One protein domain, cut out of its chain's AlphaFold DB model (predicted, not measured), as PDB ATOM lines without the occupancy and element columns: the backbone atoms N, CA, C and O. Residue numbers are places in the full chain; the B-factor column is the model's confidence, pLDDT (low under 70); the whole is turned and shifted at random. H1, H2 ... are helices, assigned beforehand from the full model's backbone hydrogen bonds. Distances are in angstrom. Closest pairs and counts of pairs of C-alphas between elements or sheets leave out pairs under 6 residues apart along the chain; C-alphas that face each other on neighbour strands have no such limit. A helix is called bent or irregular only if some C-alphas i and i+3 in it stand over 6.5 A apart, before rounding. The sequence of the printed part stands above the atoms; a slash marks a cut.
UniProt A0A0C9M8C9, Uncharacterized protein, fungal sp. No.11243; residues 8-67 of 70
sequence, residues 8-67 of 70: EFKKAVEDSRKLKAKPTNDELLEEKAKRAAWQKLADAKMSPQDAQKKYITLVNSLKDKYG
ATOM      1  N   GLU A   8      12.779  36.252 -61.069       74.88
ATOM      2  CA  GLU A   8      13.419  36.362 -59.753       74.88
ATOM      3  C   GLU A   8      13.498  35.026 -59.006       74.88
ATOM      4  O   GLU A   8      14.518  34.737 -58.389       74.88
ATOM      5  N   PHE A   9      12.474  34.170 -59.100       75.31
ATOM      6  CA  PHE A   9      12.480  32.852 -58.461       75.31
ATOM      7  C   PHE A   9      13.528  31.933 -59.095       75.31
ATOM      8  O   PHE A   9      14.262  31.249 -58.388       75.31
ATOM      9  N   LYS A  10      13.663  31.954 -60.426       77.50
ATOM     10  CA  LYS A  10      14.712  31.185 -61.117       77.50
ATOM     11  C   LYS A  10      16.109  31.678 -60.740       77.50
ATOM     12  O   LYS A  10      16.978  30.856 -60.452       77.50
ATOM     13  N   LYS A  11      16.300  32.999 -60.665       77.75
ATOM     14  CA  LYS A  11      17.565  33.607 -60.235       77.75
ATOM     15  C   LYS A  11      17.899  33.250 -58.787       77.75
ATOM     16  O   LYS A  11      19.014  32.818 -58.526       77.75
ATOM     17  N   ALA A  12      16.927  33.318 -57.877       75.44
ATOM     18  CA  ALA A  12      17.092  32.918 -56.480       75.44
ATOM     19  C   ALA A  12      17.397  31.418 -56.319       75.44
ATOM     20  O   ALA A  12      18.173  31.043 -55.443       75.44
ATOM     21  N   VAL A  13      16.836  30.549 -57.167       79.06
ATOM     22  CA  VAL A  13      17.166  29.111 -57.178       79.06
ATOM     23  C   VAL A  13      18.605  28.874 -57.644       79.06
ATOM     24  O   VAL A  13      19.297  28.020 -57.083       79.06
ATOM     25  N   GLU A  14      19.077  29.624 -58.639       72.81
ATOM     26  CA  GLU A  14      20.469  29.565 -59.095       72.81
ATOM     27  C   GLU A  14      21.445  30.085 -58.031       72.81
ATOM     28  O   GLU A  14      22.449  29.433 -57.748       72.81
ATOM     29  N   ASP A  15      21.116  31.210 -57.396       70.19
ATOM     30  CA  ASP A  15      21.885  31.794 -56.292       70.19
ATOM     31  C   ASP A  15      21.919  30.850 -55.080       70.19
ATOM     32  O   ASP A  15      22.977  30.571 -54.525       70.19
ATOM     33  N   SER A  16      20.782  30.229 -54.740       71.12
ATOM     34  CA  SER A  16      20.688  29.219 -53.677       71.12
ATOM     35  C   SER A  16      21.529  27.970 -53.971       71.12
ATOM     36  O   SER A  16      22.117  27.384 -53.058       71.12
ATOM     37  N   ARG A  17      21.632  27.557 -55.243       69.62
ATOM     38  CA  ARG A  17      22.529  26.464 -55.653       69.62
ATOM     39  C   ARG A  17      23.999  26.864 -55.555       69.62
ATOM     40  O   ARG A  17      24.794  26.041 -55.108       69.62
ATOM     41  N   LYS A  18      24.351  28.101 -55.919       64.12
ATOM     42  CA  LYS A  18      25.711  28.647 -55.763       64.12
ATOM     43  C   LYS A  18      26.101  28.775 -54.289       64.12
ATOM     44  O   LYS A  18      27.212  28.409 -53.940       64.12
ATOM     45  N   LEU A  19      25.162  29.127 -53.410       62.25
ATOM     46  CA  LEU A  19      25.374  29.192 -51.958       62.25
ATOM     47  C   LEU A  19      25.688  27.822 -51.320       62.25
ATOM     48  O   LEU A  19      26.311  27.751 -50.263       62.25
ATOM     49  N   LYS A  20      25.242  26.719 -51.942       58.38
ATOM     50  CA  LYS A  20      25.585  25.342 -51.534       58.38
ATOM     51  C   LYS A  20      26.892  24.837 -52.141       58.38
ATOM     52  O   LYS A  20      27.409  23.820 -51.673       58.38
ATOM     53  N   ALA A  21      27.406  25.490 -53.180       61.16
ATOM     54  CA  ALA A  21      28.738  25.196 -53.672       61.16
ATOM     55  C   ALA A  21      29.746  25.737 -52.654       61.16
ATOM     56  O   ALA A  21      29.577  26.821 -52.103       61.16
ATOM     57  N   LYS A  22      30.776  24.943 -52.351       56.91
ATOM     58  CA  LYS A  22      31.858  25.372 -51.464       56.91
ATOM     59  C   LYS A  22      32.431  26.670 -52.053       56.91
ATOM     60  O   LYS A  22      32.766  26.632 -53.239       56.91
ATOM     61  N   PRO A  23      32.519  27.771 -51.282       64.88
ATOM     62  CA  PRO A  23      33.054  29.022 -51.797       64.88
ATOM     63  C   PRO A  23      34.409  28.758 -52.446       64.88
ATOM     64  O   PRO A  23      35.207  27.954 -51.944       64.88
ATOM     65  N   THR A  24      34.630  29.378 -53.598       66.50
ATOM     66  CA  THR A  24      35.867  29.216 -54.366       66.50
ATOM     67  C   THR A  24      37.050  29.684 -53.508       66.50
ATOM     68  O   THR A  24      36.877  30.486 -52.592       66.50
ATOM     69  N   ASN A  25      38.268  29.191 -53.751       69.25
ATOM     70  CA  ASN A  25      39.422  29.540 -52.907       69.25
ATOM     71  C   ASN A  25      39.676  31.066 -52.836       69.25
ATOM     72  O   ASN A  25      40.083  31.563 -51.788       69.25
ATOM     73  N   ASP A  26      39.366  31.798 -53.912       72.38
ATOM     74  CA  ASP A  26      39.354  33.267 -53.945       72.38
ATOM     75  C   ASP A  26      38.284  33.874 -53.027       72.38
ATOM     76  O   ASP A  26      38.598  34.719 -52.195       72.38
ATOM     77  N   GLU A  27      37.044  33.385 -53.085       73.56
ATOM     78  CA  GLU A  27      35.961  33.862 -52.214       73.56
ATOM     79  C   GLU A  27      36.284  33.599 -50.737       73.56
ATOM     80  O   GLU A  27      36.097  34.463 -49.882       73.56
ATOM     81  N   LEU A  28      36.864  32.435 -50.432       75.75
ATOM     82  CA  LEU A  28      37.373  32.105 -49.099       75.75
ATOM     83  C   LEU A  28      38.486  33.057 -48.646       75.75
ATOM     84  O   LEU A  28      38.549  33.402 -47.461       75.75
ATOM     85  N   LEU A  29      39.379  33.460 -49.552       80.00
ATOM     86  CA  LEU A  29      40.449  34.411 -49.261       80.00
ATOM     87  C   LEU A  29      39.880  35.805 -48.985       80.00
ATOM     88  O   LEU A  29      40.267  36.433 -47.996       80.00
ATOM     89  N   GLU A  30      38.922  36.259 -49.790       82.06
ATOM     90  CA  GLU A  30      38.222  37.526 -49.584       82.06
ATOM     91  C   GLU A  30      37.433  37.541 -48.271       82.06
ATOM     92  O   GLU A  30      37.521  38.506 -47.506       82.06
ATOM     93  N   GLU A  31      36.690  36.476 -47.963       79.56
ATOM     94  CA  GLU A  31      35.957  36.352 -46.701       79.56
ATOM     95  C   GLU A  31      36.903  36.355 -45.497       79.56
ATOM     96  O   GLU A  31      36.656  37.051 -44.506       79.56
ATOM     97  N   LYS A  32      38.033  35.640 -45.583       83.06
ATOM     98  CA  LYS A  32      39.082  35.681 -44.553       83.06
ATOM     99  C   LYS A  32      39.678  37.077 -44.415       83.06
ATOM    100  O   LYS A  32      39.885  37.513 -43.285       83.06
ATOM    101  N   ALA A  33      39.930  37.784 -45.514       85.19
ATOM    102  CA  ALA A  33      40.482  39.136 -45.491       85.19
ATOM    103  C   ALA A  33      39.508  40.134 -44.846       85.19
ATOM    104  O   ALA A  33      39.900  40.884 -43.948       85.19
ATOM    105  N   LYS A  34      38.225  40.087 -45.229       84.06
ATOM    106  CA  LYS A  34      37.146  40.892 -44.627       84.06
ATOM    107  C   LYS A  34      37.039  40.618 -43.128       84.06
ATOM    108  O   LYS A  34      37.066  41.549 -42.321       84.06
ATOM    109  N   ARG A  35      37.009  39.337 -42.746       85.31
ATOM    110  CA  ARG A  35      36.951  38.917 -41.342       85.31
ATOM    111  C   ARG A  35      38.180  39.360 -40.564       85.31
ATOM    112  O   ARG A  35      38.025  39.879 -39.470       85.31
ATOM    113  N   ALA A  36      39.383  39.205 -41.111       87.88
ATOM    114  CA  ALA A  36      40.619  39.634 -40.460       87.88
ATOM    115  C   ALA A  36      40.660  41.155 -40.259       87.88
ATOM    116  O   ALA A  36      41.080  41.622 -39.200       87.88
ATOM    117  N   ALA A  37      40.191  41.934 -41.237       85.75
ATOM    118  CA  ALA A  37      40.075  43.383 -41.108       85.75
ATOM    119  C   ALA A  37      39.091  43.774 -39.994       85.75
ATOM    120  O   ALA A  37      39.420  44.612 -39.155       85.75
ATOM    121  N   TRP A  38      37.923  43.130 -39.929       81.50
ATOM    122  CA  TRP A  38      36.950  43.357 -38.855       81.50
ATOM    123  C   TRP A  38      37.462  42.898 -37.491       81.50
ATOM    124  O   TRP A  38      37.318  43.622 -36.510       81.50
ATOM    125  N   GLN A  39      38.118  41.740 -37.431       86.38
ATOM    126  CA  GLN A  39      38.717  41.200 -36.214       86.38
ATOM    127  C   GLN A  39      39.758  42.171 -35.651       86.38
ATOM    128  O   GLN A  39      39.746  42.423 -34.456       86.38
ATOM    129  N   LYS A  40      40.609  42.771 -36.496       87.38
ATOM    130  CA  LYS A  40      41.585  43.790 -36.068       87.38
ATOM    131  C   LYS A  40      40.916  45.023 -35.459       87.38
ATOM    132  O   LYS A  40      41.418  45.564 -34.482       87.38
ATOM    133  N   LEU A  41      39.797  45.476 -36.026       83.50
ATOM    134  CA  LEU A  41      39.042  46.613 -35.488       83.50
ATOM    135  C   LEU A  41      38.358  46.253 -34.157       83.50
ATOM    136  O   LEU A  41      38.354  47.063 -33.234       83.50
ATOM    137  N   ALA A  42      37.823  45.036 -34.043       81.81
ATOM    138  CA  ALA A  42      37.204  44.534 -32.818       81.81
ATOM    139  C   ALA A  42      38.231  44.310 -31.691       81.81
ATOM    140  O   ALA A  42      37.982  44.695 -30.550       81.81
ATOM    141  N   ASP A  43      39.395  43.743 -32.015       85.12
ATOM    142  CA  ASP A  43      40.514  43.524 -31.090       85.12
ATOM    143  C   ASP A  43      41.096  44.850 -30.584       85.12
ATOM    144  O   ASP A  43      41.342  45.018 -29.391       85.12
ATOM    145  N   ALA A  44      41.152  45.862 -31.458       84.94
ATOM    146  CA  ALA A  44      41.484  47.237 -31.096       84.94
ATOM    147  C   ALA A  44      40.430  47.928 -30.199       84.94
ATOM    148  O   ALA A  44      40.527  49.135 -29.977       84.94
ATOM    149  N   LYS A  45      39.412  47.196 -29.708       81.88
ATOM    150  CA  LYS A  45      38.273  47.701 -28.921       81.88
ATOM    151  C   LYS A  45      37.661  48.959 -29.530       81.88
ATOM    152  O   LYS A  45      37.314  49.907 -28.825       81.88
ATOM    153  N   MET A  46      37.566  48.987 -30.855       76.94
ATOM    154  CA  MET A  46      37.086  50.162 -31.551       76.94
ATOM    155  C   MET A  46      35.599  50.367 -31.243       76.94
ATOM    156  O   MET A  46      34.772  49.497 -31.515       76.94
ATOM    157  N   SER A  47      35.259  51.518 -30.665       84.56
ATOM    158  CA  SER A  47      33.876  51.847 -30.325       84.56
ATOM    159  C   SER A  47      33.016  52.013 -31.584       84.56
ATOM    160  O   SER A  47      33.519  52.462 -32.622       84.56
ATOM    161  N   PRO A  48      31.697  51.751 -31.500       81.50
ATOM    162  CA  PRO A  48      30.769  51.945 -32.617       81.50
ATOM    163  C   PRO A  48      30.843  53.356 -33.220       81.50
ATOM    164  O   PRO A  48      30.772  53.528 -34.434       81.50
ATOM    165  N   GLN A  49      31.062  54.369 -32.375       86.19
ATOM    166  CA  GLN A  49      31.184  55.770 -32.781       86.19
ATOM    167  C   GLN A  49      32.444  56.032 -33.618       86.19
ATOM    168  O   GLN A  49      32.382  56.761 -34.608       86.19
ATOM    169  N   ASP A  50      33.582  55.434 -33.264       85.50
ATOM    170  CA  ASP A  50      34.825  55.585 -34.025       85.50
ATOM    171  C   ASP A  50      34.757  54.834 -35.357       85.50
ATOM    172  O   ASP A  50      35.253  55.325 -36.377       85.50
ATOM    173  N   ALA A  51      34.118  53.660 -35.377       83.25
ATOM    174  CA  ALA A  51      33.867  52.918 -36.611       83.25
ATOM    175  C   ALA A  51      32.963  53.721 -37.563       83.25
ATOM    176  O   ALA A  51      33.277  53.855 -38.748       83.25
ATOM    177  N   GLN A  52      31.898  54.331 -37.033       85.81
ATOM    178  CA  GLN A  52      31.001  55.190 -37.802       85.81
ATOM    179  C   GLN A  52      31.728  56.421 -38.357       85.81
ATOM    180  O   GLN A  52      31.561  56.743 -39.532       85.81
ATOM    181  N   LYS A  53      32.590  57.074 -37.564       91.00
ATOM    182  CA  LYS A  53      33.428  58.186 -38.050       91.00
ATOM    183  C   LYS A  53      34.327  57.750 -39.204       91.00
ATOM    184  O   LYS A  53      34.324  58.409 -40.237       91.00
ATOM    185  N   LYS A  54      35.045  56.624 -39.074       87.81
ATOM    186  CA  LYS A  54      35.880  56.097 -40.172       87.81
ATOM    187  C   LYS A  54      35.060  55.801 -41.426       87.81
ATOM    188  O   LYS A  54      35.524  56.100 -42.523       87.81
ATOM    189  N   TYR A  55      33.855  55.254 -41.273       87.75
ATOM    190  CA  TYR A  55      32.960  54.992 -42.397       87.75
ATOM    191  C   TYR A  55      32.513  56.284 -43.089       87.75
ATOM    192  O   TYR A  55      32.620  56.389 -44.306       87.75
ATOM    193  N   ILE A  56      32.080  57.292 -42.326       91.62
ATOM    194  CA  ILE A  56      31.679  58.599 -42.869       91.62
ATOM    195  C   ILE A  56      32.851  59.260 -43.605       91.62
ATOM    196  O   ILE A  56      32.674  59.736 -44.724       91.62
ATOM    197  N   THR A  57      34.055  59.243 -43.024       93.00
ATOM    198  CA  THR A  57      35.265  59.770 -43.671       93.00
ATOM    199  C   THR A  57      35.573  59.038 -44.975       93.00
ATOM    200  O   THR A  57      35.854  59.684 -45.983       93.00
ATOM    201  N   LEU A  58      35.491  57.704 -44.981       90.25
ATOM    202  CA  LEU A  58      35.712  56.898 -46.181       90.25
ATOM    203  C   LEU A  58      34.688  57.231 -47.268       90.25
ATOM    204  O   LEU A  58      35.067  57.469 -48.409       90.25
ATOM    205  N   VAL A  59      33.403  57.285 -46.914       90.00
ATOM    206  CA  VAL A  59      32.328  57.626 -47.852       90.00
ATOM    207  C   VAL A  59      32.524  59.029 -48.411       90.00
ATOM    208  O   VAL A  59      32.427  59.198 -49.618       90.00
ATOM    209  N   ASN A  60      32.851  60.022 -47.585       90.81
ATOM    210  CA  ASN A  60      33.109  61.379 -48.072       90.81
ATOM    211  C   ASN A  60      34.331  61.437 -48.996       90.81
ATOM    212  O   ASN A  60      34.261  62.076 -50.038       90.81
ATOM    213  N   SER A  61      35.411  60.719 -48.678       88.69
ATOM    214  CA  SER A  61      36.581  60.630 -49.561       88.69
ATOM    215  C   SER A  61      36.263  59.924 -50.884       88.69
ATOM    216  O   SER A  61      36.787  60.310 -51.924       88.69
ATOM    217  N   LEU A  62      35.389  58.915 -50.871       90.00
ATOM    218  CA  LEU A  62      34.911  58.257 -52.089       90.00
ATOM    219  C   LEU A  62      34.011  59.185 -52.910       90.00
ATOM    220  O   LEU A  62      34.153  59.229 -54.127       90.00
ATOM    221  N   LYS A  63      33.119  59.935 -52.255       88.75
ATOM    222  CA  LYS A  63      32.258  60.922 -52.914       88.75
ATOM    223  C   LYS A  63      33.081  62.015 -53.590       88.75
ATOM    224  O   LYS A  63      32.824  62.310 -54.747       88.75
ATOM    225  N   ASP A  64      34.097  62.536 -52.907       89.25
ATOM    226  CA  ASP A  64      35.034  63.527 -53.447       89.25
ATOM    227  C   ASP A  64      35.832  62.959 -54.633       89.25
ATOM    228  O   ASP A  64      35.849  63.530 -55.721       89.25
ATOM    229  N   LYS A  65      36.399  61.757 -54.469       90.50
ATOM    230  CA  LYS A  65      37.227  61.108 -55.493       90.50
ATOM    231  C   LYS A  65      36.462  60.725 -56.763       90.50
ATOM    232  O   LYS A  65      37.037  60.773 -57.847       90.50
ATOM    233  N   TYR A  66      35.215  60.278 -56.632       87.38
ATOM    234  CA  TYR A  66      34.397  59.815 -57.759       87.38
ATOM    235  C   TYR A  66      33.332  60.830 -58.194       87.38
ATOM    236  O   TYR A  66      32.533  60.513 -59.071       87.38
ATOM    237  N   GLY A  67      33.319  62.036 -57.613       78.81
ATOM    238  CA  GLY A  67      32.367  63.092 -57.961       78.81
ATOM    239  C   GLY A  67      30.909  62.702 -57.704       78.81
ATOM    240  O   GLY A  67      30.043  62.986 -58.527       78.81
TER     241      GLY A  67
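Overview. This is residues 8 to 67 of the 70 residues of an uncharacterized protein of fungal sp. No.11243 (UniProt A0A0C9M8C9). Three helices that touch nowhere make an open, wide U: H2 is the base, and H1 and H3 are two splayed arms that rise from its opposite ends towards the same side, with the space between them empty. Tight links make the two corners, residues 21 to 24 between H1 and H2 and residues 44 to 47 between H2 and H3. The printed part has 60 residues with three named helices, in the order H1, H2, H3 along the chain, and no named strand; its class is all helix. It is extended, with a radius of gyration of the C-alphas of 17.0 A, and the C-alphas span 40 by 33 by 20 A along their three main axes.

Along the chain. Find C-alpha 8 at (13.419, 36.362, -59.753); from there H1 runs through residues 8 to 20, and its first and last C-alphas are 18.4 A apart. Go on past Pro 23 to C-alpha 25 at (39.422, 29.540, -52.907), where H2 begins; it holds residues 25 to 43 and measures 25.9 A from first to last C-alpha. After Ser 47, look for Pro 48, where H3 begins; it holds residues 48 to 66, measures 26.6 A, and ends with C-alpha 66 at (34.397, 59.815, -57.759). Compare the z values: between C-alphas 25 and 43 of H2 they go from -52.907 to -31.090, and between C-alphas 48 and 66 of H3 from -32.617 to -57.759.

Arrangement. Start with H1, which touches no helix and is apart from both H2 and H3. Its residues 8 to 20 stand free, together with residues 21 and 22 of the link. H2 touches no helix either; its residues 25 to 30 and 32 to 37 stand free. H2 and H3 are apart, but only just: their closest C-alphas are 8.2 A from each other. Further along H3, residues 52 to 66 stand free, as does Gly 67. In the backbones of H1, H2 and H3, every O i to N i+4 pair is within hydrogen-bond range, and no helix is bent or irregular.

Size, cuts and confidence. Look at Lys 10 and Ala 44 for the two C-alphas farthest apart, 43.3 A. The first and last printed C-alphas, of Glu 8 and Gly 67, are 32.8 A apart. The printed part has no cut, and both links are tight, with four residues each. In the B-factor column of this predicted model, the mean pLDDT of the printed part is 80.2; residues 17 to 25 are under 70. By element, the mean is 71 in H1, 82 in H2 and 88 in H3.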